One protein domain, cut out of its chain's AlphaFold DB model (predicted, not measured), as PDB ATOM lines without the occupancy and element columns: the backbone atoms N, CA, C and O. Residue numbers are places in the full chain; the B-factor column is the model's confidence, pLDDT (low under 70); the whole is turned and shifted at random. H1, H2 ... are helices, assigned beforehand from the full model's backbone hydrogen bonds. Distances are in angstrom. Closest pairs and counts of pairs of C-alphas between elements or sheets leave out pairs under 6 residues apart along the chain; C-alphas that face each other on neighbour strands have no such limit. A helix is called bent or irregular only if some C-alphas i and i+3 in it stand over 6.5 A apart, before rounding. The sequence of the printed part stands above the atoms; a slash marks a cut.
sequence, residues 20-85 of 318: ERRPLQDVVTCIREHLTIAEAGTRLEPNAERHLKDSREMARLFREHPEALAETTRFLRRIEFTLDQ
ATOM      1  N   GLU A  20     358.734 578.569 312.538       96.06
ATOM      2  CA  GLU A  20     358.791 578.407 313.997       96.06
ATOM      3  C   GLU A  20     358.337 577.012 314.458       96.06
ATOM      4  O   GLU A  20     358.677 576.583 315.560       96.06
ATOM      5  N   ARG A  21     357.643 576.244 313.602       96.38
ATOM      6  CA  ARG A  21     357.250 574.847 313.873       96.38
ATOM      7  C   ARG A  21     358.386 573.844 313.717       96.38
ATOM      8  O   ARG A  21     358.195 572.665 314.032       96.38
ATOM      9  N   ARG A  22     359.567 574.275 313.266       96.44
ATOM     10  CA  ARG A  22     360.733 573.402 313.086       96.44
ATOM     11  C   ARG A  22     361.045 572.534 314.320       96.44
ATOM     12  O   ARG A  22     361.185 571.325 314.125       96.44
ATOM     13  N   PRO A  23     361.082 573.066 315.562       96.75
ATOM     14  CA  PRO A  23     361.368 572.257 316.747       96.75
ATOM     15  C   PRO A  23     360.292 571.204 317.038       96.75
ATOM     16  O   PRO A  23     360.614 570.104 317.478       96.75
ATOM     17  N   LEU A  24     359.016 571.505 316.770       97.25
ATOM     18  CA  LEU A  24     357.943 570.521 316.921       97.25
ATOM     19  C   LEU A  24     358.092 569.383 315.908       97.25
ATOM     20  O   LEU A  24     357.894 568.224 316.265       97.25
ATOM     21  N   GLN A  25     358.488 569.688 314.671       97.50
ATOM     22  CA  GLN A  25     358.783 568.651 313.683       97.50
ATOM     23  C   GLN A  25     359.983 567.782 314.103       97.50
ATOM     24  O   GLN A  25     359.954 566.559 313.956       97.50
ATOM     25  N   ASP A  26     361.024 568.356 314.701       97.62
ATOM     26  CA  ASP A  26     362.099 567.529 315.265       97.62
ATOM     27  C   ASP A  26     361.594 566.569 316.332       97.62
ATOM     28  O   ASP A  26     361.935 565.385 316.307       97.62
ATOM     29  N   VAL A  27     360.705 567.044 317.205       97.94
ATOM     30  CA  VAL A  27     360.060 566.194 318.204       97.94
ATOM     31  C   VAL A  27     359.242 565.080 317.556       97.94
ATOM     32  O   VAL A  27     359.431 563.921 317.910       97.94
ATOM     33  N   VAL A  28     358.374 565.386 316.590       97.44
ATOM     34  CA  VAL A  28     357.553 564.372 315.903       97.44
ATOM     35  C   VAL A  28     358.428 563.345 315.174       97.44
ATOM     36  O   VAL A  28     358.127 562.150 315.203       97.44
ATOM     37  N   THR A  29     359.547 563.778 314.590       97.62
ATOM     38  CA  THR A  29     360.525 562.886 313.948       97.62
ATOM     39  C   THR A  29     361.186 561.968 314.967       97.62
ATOM     40  O   THR A  29     361.207 560.759 314.773       97.62
ATOM     41  N   CYS A  30     361.653 562.512 316.088       98.31
ATOM     42  CA  CYS A  30     362.240 561.730 317.173       98.31
ATOM     43  C   CYS A  30     361.250 560.710 317.762       98.31
ATOM     44  O   CYS A  30     361.632 559.570 318.017       98.31
ATOM     45  N   ILE A  31     359.971 561.080 317.916       97.50
ATOM     46  CA  ILE A  31     358.913 560.153 318.353       97.50
ATOM     47  C   ILE A  31     358.769 558.996 317.360       97.50
ATOM     48  O   ILE A  31     358.711 557.841 317.782       97.50
ATOM     49  N   ARG A  32     358.717 559.294 316.052       96.56
ATOM     50  CA  ARG A  32     358.586 558.286 314.989       96.56
ATOM     51  C   ARG A  32     359.783 557.337 314.942       96.56
ATOM     52  O   ARG A  32     359.594 556.139 314.779       96.56
ATOM     53  N   GLU A  33     360.993 557.876 315.061       97.38
ATOM     54  CA  GLU A  33     362.243 557.110 314.973       97.38
ATOM     55  C   GLU A  33     362.652 556.463 316.308       97.38
ATOM     56  O   GLU A  33     363.631 555.724 316.349       97.38
ATOM     57  N   HIS A  34     361.915 556.721 317.395       96.75
ATOM     58  CA  HIS A  34     362.238 556.275 318.755       96.75
ATOM     59  C   HIS A  34     363.629 556.724 319.247       96.75
ATOM     60  O   HIS A  34     364.352 555.950 319.872       96.75
ATOM     61  N   LEU A  35     363.988 557.984 318.989       97.69
ATOM     62  CA  LEU A  35     365.274 558.586 319.366       97.69
ATOM     63  C   LEU A  35     365.079 559.804 320.275       97.69
ATOM     64  O   LEU A  35     364.006 560.409 320.302       97.69
ATOM     65  N   THR A  36     366.129 560.203 320.994       97.94
ATOM     66  CA  THR A  36     366.190 561.537 321.608       97.94
ATOM     67  C   THR A  36     366.684 562.589 320.607       97.94
ATOM     68  O   THR A  36     367.332 562.255 319.613       97.94
ATOM     69  N   ILE A  37     366.446 563.881 320.880       96.56
ATOM     70  CA  ILE A  37     366.976 564.989 320.050       96.56
ATOM     71  C   ILE A  37     368.502 564.904 319.923       96.56
ATOM     72  O   ILE A  37     369.047 565.179 318.856       96.56
ATOM     73  N   ALA A  38     369.190 564.510 320.997       96.12
ATOM     74  CA  ALA A  38     370.646 564.399 321.016       96.12
ATOM     75  C   ALA A  38     371.172 563.270 320.111       96.12
ATOM     76  O   ALA A  38     372.269 563.377 319.571       96.12
ATOM     77  N   GLU A  39     370.389 562.205 319.926       97.38
ATOM     78  CA  GLU A  39     370.772 561.020 319.149       97.38
ATOM     79  C   GLU A  39     370.302 561.081 317.690       97.38
ATOM     80  O   GLU A  39     370.841 560.375 316.839       97.38
ATOM     81  N   ALA A  40     369.307 561.916 317.382       96.69
ATOM     82  CA  ALA A  40     368.634 561.916 316.085       96.69
ATOM     83  C   ALA A  40     369.556 562.255 314.895       96.69
ATOM     84  O   ALA A  40     369.325 561.773 313.784       96.69
ATOM     85  N   GLY A  41     370.614 563.046 315.106       95.31
ATOM     86  CA  GLY A  41     371.629 563.337 314.089       95.31
ATOM     87  C   GLY A  41     371.030 563.798 312.752       95.31
ATOM     88  O   GLY A  41     370.224 564.723 312.702       95.31
ATOM     89  N   THR A  42     371.396 563.127 311.657       95.25
ATOM     90  CA  THR A  42     370.940 563.445 310.288       95.25
ATOM     91  C   THR A  42     369.510 562.993 309.971       95.25
ATOM     92  O   THR A  42     369.062 563.149 308.837       95.25
ATOM     93  N   ARG A  43     368.777 562.425 310.940       96.38
ATOM     94  CA  ARG A  43     367.334 562.162 310.797       96.38
ATOM     95  C   ARG A  43     366.504 563.439 310.883       96.38
ATOM     96  O   ARG A  43     365.374 563.444 310.405       96.38
ATOM     97  N   LEU A  44     367.047 564.489 311.494       96.62
ATOM     98  CA  LEU A  44     366.424 565.805 311.562       96.62
ATOM     99  C   LEU A  44     366.746 566.603 310.292       96.62
ATOM    100  O   LEU A  44     367.833 566.475 309.728       96.62
ATOM    101  N   GLU A  45     365.823 567.458 309.856       94.81
ATOM    102  CA  GLU A  45     366.081 568.360 308.730       94.81
ATOM    103  C   GLU A  45     367.249 569.324 309.034       94.81
ATOM    104  O   GLU A  45     367.401 569.834 310.148       94.81
ATOM    105  N   PRO A  46     368.074 569.663 308.040       93.88
ATOM    106  CA  PRO A  46     369.230 570.527 308.266       93.88
ATOM    107  C   PRO A  46     368.858 571.980 308.614       93.88
ATOM    108  O   PRO A  46     369.693 572.716 309.134       93.88
ATOM    109  N   ASN A  47     367.637 572.426 308.301       94.69
ATOM    110  CA  ASN A  47     367.184 573.808 308.481       94.69
ATOM    111  C   ASN A  47     365.642 573.907 308.564       94.69
ATOM    112  O   ASN A  47     364.935 572.901 308.514       94.69
ATOM    113  N   ALA A  48     365.124 575.132 308.708       96.00
ATOM    114  CA  ALA A  48     363.694 575.443 308.823       96.00
ATOM    115  C   ALA A  48     362.984 575.719 307.477       96.00
ATOM    116  O   ALA A  48     361.915 576.328 307.442       96.00
ATOM    117  N   GLU A  49     363.555 575.282 306.351       96.62
ATOM    118  CA  GLU A  49     363.080 575.658 305.011       96.62
ATOM    119  C   GLU A  49     361.851 574.866 304.533       96.62
ATOM    120  O   GLU A  49     361.208 575.255 303.556       96.62
ATOM    121  N   ARG A  50     361.471 573.782 305.217       96.50
ATOM    122  CA  ARG A  50     360.318 572.936 304.848       96.50
ATOM    123  C   ARG A  50     358.981 573.460 305.401       96.50
ATOM    124  O   ARG A  50     358.090 572.669 305.713       96.50
ATOM    125  N   HIS A  51     358.837 574.783 305.527       97.25
ATOM    126  CA  HIS A  51     357.568 575.440 305.855       97.25
ATOM    127  C   HIS A  51     356.753 575.789 304.599       97.25
ATOM    128  O   HIS A  51     357.236 575.652 303.473       97.25
ATOM    129  N   LEU A  52     355.508 576.245 304.755       97.06
ATOM    130  CA  LEU A  52     354.703 576.702 303.626       97.06
ATOM    131  C   LEU A  52     355.193 578.079 303.156       97.06
ATOM    132  O   LEU A  52     354.902 579.096 303.778       97.06
ATOM    133  N   LYS A  53     355.938 578.094 302.051       96.50
ATOM    134  CA  LYS A  53     356.486 579.315 301.450       96.50
ATOM    135  C   LYS A  53     355.472 580.028 300.574       96.50
ATOM    136  O   LYS A  53     354.660 579.393 299.896       96.50
ATOM    137  N   ASP A  54     355.571 581.351 300.533       95.75
ATOM    138  CA  ASP A  54     354.789 582.150 299.598       95.75
ATOM    139  C   ASP A  54     355.331 582.058 298.156       95.75
ATOM    140  O   ASP A  54     356.416 581.535 297.876       95.75
ATOM    141  N   SER A  55     354.552 582.577 297.204       95.12
ATOM    142  CA  SER A  55     354.895 582.516 295.781       95.12
ATOM    143  C   SER A  55     356.151 583.313 295.414       95.12
ATOM    144  O   SER A  55     356.856 582.930 294.479       95.12
ATOM    145  N   ARG A  56     356.458 584.402 296.129       96.88
ATOM    146  CA  ARG A  56     357.634 585.244 295.865       96.88
ATOM    147  C   ARG A  56     358.900 584.540 296.318       96.88
ATOM    148  O   ARG A  56     359.907 584.574 295.614       96.88
ATOM    149  N   GLU A  57     358.848 583.882 297.466       96.56
ATOM    150  CA  GLU A  57     359.964 583.100 297.967       96.56
ATOM    151  C   GLU A  57     360.239 581.886 297.079       96.56
ATOM    152  O   GLU A  57     361.389 581.657 296.702       96.56
ATOM    153  N   MET A  58     359.195 581.173 296.647       97.50
ATOM    154  CA  MET A  58     359.337 580.088 295.671       97.50
ATOM    155  C   MET A  58     359.933 580.588 294.348       97.50
ATOM    156  O   MET A  58     360.850 579.961 293.818       97.50
ATOM    157  N   ALA A  59     359.502 581.754 293.849       97.12
ATOM    158  CA  ALA A  59     360.097 582.392 292.671       97.12
ATOM    159  C   ALA A  59     361.578 582.750 292.868       97.12
ATOM    160  O   ALA A  59     362.387 582.561 291.962       97.12
ATOM    161  N   ARG A  60     361.958 583.224 294.060       97.62
ATOM    162  CA  ARG A  60     363.353 583.527 294.404       97.62
ATOM    163  C   ARG A  60     364.221 582.265 294.452       97.62
ATOM    164  O   ARG A  60     365.359 582.309 293.978       97.62
ATOM    165  N   LEU A  61     363.711 581.175 295.034       96.12
ATOM    166  CA  LEU A  61     364.411 579.889 295.147       96.12
ATOM    167  C   LEU A  61     364.612 579.232 293.777       96.12
ATOM    168  O   LEU A  61     365.706 578.767 293.478       96.12
ATOM    169  N   PHE A  62     363.587 579.267 292.923       96.62
ATOM    170  CA  PHE A  62     363.603 578.677 291.582       96.62
ATOM    171  C   PHE A  62     363.891 579.708 290.478       96.62
ATOM    172  O   PHE A  62     363.503 579.509 289.331       96.62
ATOM    173  N   ARG A  63     364.592 580.810 290.785       97.12
ATOM    174  CA  ARG A  63     364.866 581.889 289.811       97.12
ATOM    175  C   ARG A  63     365.637 581.423 288.567       97.12
ATOM    176  O   ARG A  63     365.529 582.045 287.519       97.12
ATOM    177  N   GLU A  64     366.424 580.357 288.702       96.81
ATOM    178  CA  GLU A  64     367.199 579.746 287.611       96.81
ATOM    179  C   GLU A  64     366.359 578.749 286.789       96.81
ATOM    180  O   GLU A  64     366.780 578.346 285.711       96.81
ATOM    181  N   HIS A  65     365.161 578.400 287.278       95.75
ATOM    182  CA  HIS A  65     364.221 577.448 286.678       95.75
ATOM    183  C   HIS A  65     362.754 577.928 286.772       95.75
ATOM    184  O   HIS A  65     361.902 577.216 287.324       95.75
ATOM    185  N   PRO A  66     362.410 579.132 286.274       96.00
ATOM    186  CA  PRO A  66     361.046 579.665 286.350       96.00
ATOM    187  C   PRO A  66     360.010 578.779 285.638       96.00
ATOM    188  O   PRO A  66     358.841 578.743 286.029       96.00
ATOM    189  N   GLU A  67     360.430 578.014 284.627       95.88
ATOM    190  CA  GLU A  67     359.601 577.040 283.920       95.88
ATOM    191  C   GLU A  67     359.055 575.946 284.845       95.88
ATOM    192  O   GLU A  67     357.928 575.493 284.645       95.88
ATOM    193  N   ALA A  68     359.788 575.569 285.899       96.88
ATOM    194  CA  ALA A  68     359.343 574.545 286.840       96.88
ATOM    195  C   ALA A  68     358.148 575.013 287.691       96.88
ATOM    196  O   ALA A  68     357.242 574.235 288.004       96.88
ATOM    197  N   LEU A  69     358.099 576.306 288.032       96.44
ATOM    198  CA  LEU A  69     356.964 576.912 288.740       96.44
ATOM    199  C   LEU A  69     355.724 576.985 287.841       96.44
ATOM    200  O   LEU A  69     354.616 576.641 288.264       96.44
ATOM    201  N   ALA A  70     355.914 577.398 286.585       95.94
ATOM    202  CA  ALA A  70     354.840 577.441 285.597       95.94
ATOM    203  C   ALA A  70     354.261 576.040 285.341       95.94
ATOM    204  O   ALA A  70     353.041 575.864 285.319       95.94
ATOM    205  N   GLU A  71     355.126 575.034 285.224       97.31
ATOM    206  CA  GLU A  71     354.728 573.644 285.024       97.31
ATOM    207  C   GLU A  71     353.954 573.078 286.220       97.31
ATOM    208  O   GLU A  71     352.954 572.390 286.026       97.31
ATOM    209  N   THR A  72     354.333 573.435 287.452       95.81
ATOM    210  CA  THR A  72     353.581 573.066 288.668       95.81
ATOM    211  C   THR A  72     352.136 573.556 288.585       95.81
ATOM    212  O   THR A  72     351.193 572.794 288.793       95.81
ATOM    213  N   THR A  73     351.944 574.819 288.193       94.38
ATOM    214  CA  THR A  73     350.606 575.401 288.015       94.38
ATOM    215  C   THR A  73     349.849 574.724 286.870       94.38
ATOM    216  O   THR A  73     348.660 574.435 287.000       94.38
ATOM    217  N   ARG A  74     350.525 574.439 285.749       96.12
ATOM    218  CA  ARG A  74     349.942 573.724 284.605       96.12
ATOM    219  C   ARG A  74     349.457 572.330 285.000       96.12
ATOM    220  O   ARG A  74     348.365 571.945 284.596       96.12
ATOM    221  N   PHE A  75     350.252 571.593 285.774       95.56
ATOM    222  CA  PHE A  75     349.914 570.262 286.267       95.56
ATOM    223  C   PHE A  75     348.702 570.303 287.204       95.56
ATOM    224  O   PHE A  75     347.731 569.590 286.961       95.56
ATOM    225  N   LEU A  76     348.713 571.187 288.211       94.62
ATOM    226  CA  LEU A  76     347.616 571.309 289.181       94.62
ATOM    227  C   LEU A  76     346.277 571.673 288.525       94.62
ATOM    228  O   LEU A  76     345.245 571.167 288.946       94.62
ATOM    229  N   ARG A  77     346.277 572.474 287.449       95.44
ATOM    230  CA  ARG A  77     345.056 572.808 286.683       95.44
ATOM    231  C   ARG A  77     344.361 571.607 286.033       95.44
ATOM    232  O   ARG A  77     343.232 571.756 285.592       95.44
ATOM    233  N   ARG A  78     345.026 570.454 285.928       95.62
ATOM    234  CA  ARG A  78     344.449 569.217 285.368       95.62
ATOM    235  C   ARG A  78     343.767 568.360 286.435       95.62
ATOM    236  O   ARG A  78     343.171 567.341 286.101       95.62
ATOM    237  N   ILE A  79     343.912 568.728 287.707       95.12
ATOM    238  CA  ILE A  79     343.283 568.046 288.831       95.12
ATOM    239  C   ILE A  79     341.940 568.733 289.079       95.12
ATOM    240  O   ILE A  79     341.882 569.803 289.675       95.12
ATOM    241  N   GLU A  80     340.867 568.119 288.585       94.19
ATOM    242  CA  GLU A  80     339.500 568.662 288.654       94.19
ATOM    243  C   GLU A  80     338.648 568.012 289.756       94.19
ATOM    244  O   GLU A  80     337.516 568.427 289.999       94.19
ATOM    245  N   PHE A  81     339.170 566.982 290.431       93.50
ATOM    246  CA  PHE A  81     338.461 566.315 291.520       93.50
ATOM    247  C   PHE A  81     338.290 567.255 292.720       93.50
ATOM    248  O   PHE A  81     339.239 567.892 293.176       93.50
ATOM    249  N   THR A  82     337.076 567.285 293.265       91.31
ATOM    250  CA  THR A  82     336.709 568.031 294.475       91.31
ATOM    251  C   THR A  82     335.909 567.114 295.390       91.31
ATOM    252  O   THR A  82     335.210 566.223 294.904       91.31
ATOM    253  N   LEU A  83     335.978 567.329 296.707       89.50
ATOM    254  CA  LEU A  83     335.214 566.518 297.664       89.50
ATOM    255  C   LEU A  83     333.693 566.657 297.471       89.50
ATOM    256  O   LEU A  83     332.969 565.719 297.775       89.50
ATOM    257  N   ASP A  84     333.223 567.753 296.868       86.56
ATOM    258  CA  ASP A  84     331.807 567.984 296.541       86.56
ATOM    259  C   ASP A  84     331.269 567.036 295.450       86.56
ATOM    260  O   ASP A  84     330.060 566.909 295.258       86.56
ATOM    261  N   GLN A  85     332.157 566.357 294.713       88.31
ATOM    262  CA  GLN A  85     331.768 565.322 293.748       88.31
ATOM    263  C   GLN A  85     331.420 563.991 294.429       88.31
ATOM    264  O   GLN A  85     330.854 563.112 293.777       88.31
TER     265      GLN A  85
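Overview. This is residues 20 to 85 of the 318 residues of the protein "Error-prone DNA polymerase" of Devosia sp. 17-2-E-8 (UniProt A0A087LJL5). Two small helical parts stand well separated, joined by a long link: H1 with the chain after it folding back beside it, and the H2 and H3 pair, from which residues 70 to 85, of which 70 to 76 belong to H3, stick out. The 66 printed residues hold H1, H2 and H3 in that order and no named strand; the class is all helix, with 32 residues in named elements, under half. The whole is extended, radius of gyration of the C-alphas 17.2 A, and flat, spanning 43 by 38 by 18 A.

Along the chain. Find C-alpha 20 at (358.791, 578.407, 313.997); H1, residues 20 to 33, runs 21.6 A from there and is irregular, C-alphas 20 and 23 being 7.2 A apart. H2 is residues 55 to 61, 9.9 A. H3, residues 66 to 76, runs 16.1 A to C-alpha 76 at (347.616, 571.309, 289.181).

Arrangement. H1 is apart from H2 and H3. H2 and H3, a helical hairpin, only just touch, with 3 pairs of C-alphas within 8 A, the closest those of Ala 59 and Pro 66 at 6.9 A; they run opposite ways at a steep tilt of 44 degrees. Each O i to N i+4 pair is within hydrogen-bond range in H2 and H3, and 9 of 10 in H1.

Size, cuts and confidence. The C-alphas farthest apart, of Ala 38 and Gln 85, are 47.5 A apart. The link H1 to H2 is long, 21 residues; H2 to H3 is tight. The printed part has no cut, and no printed residue is under 70 in pLDDT.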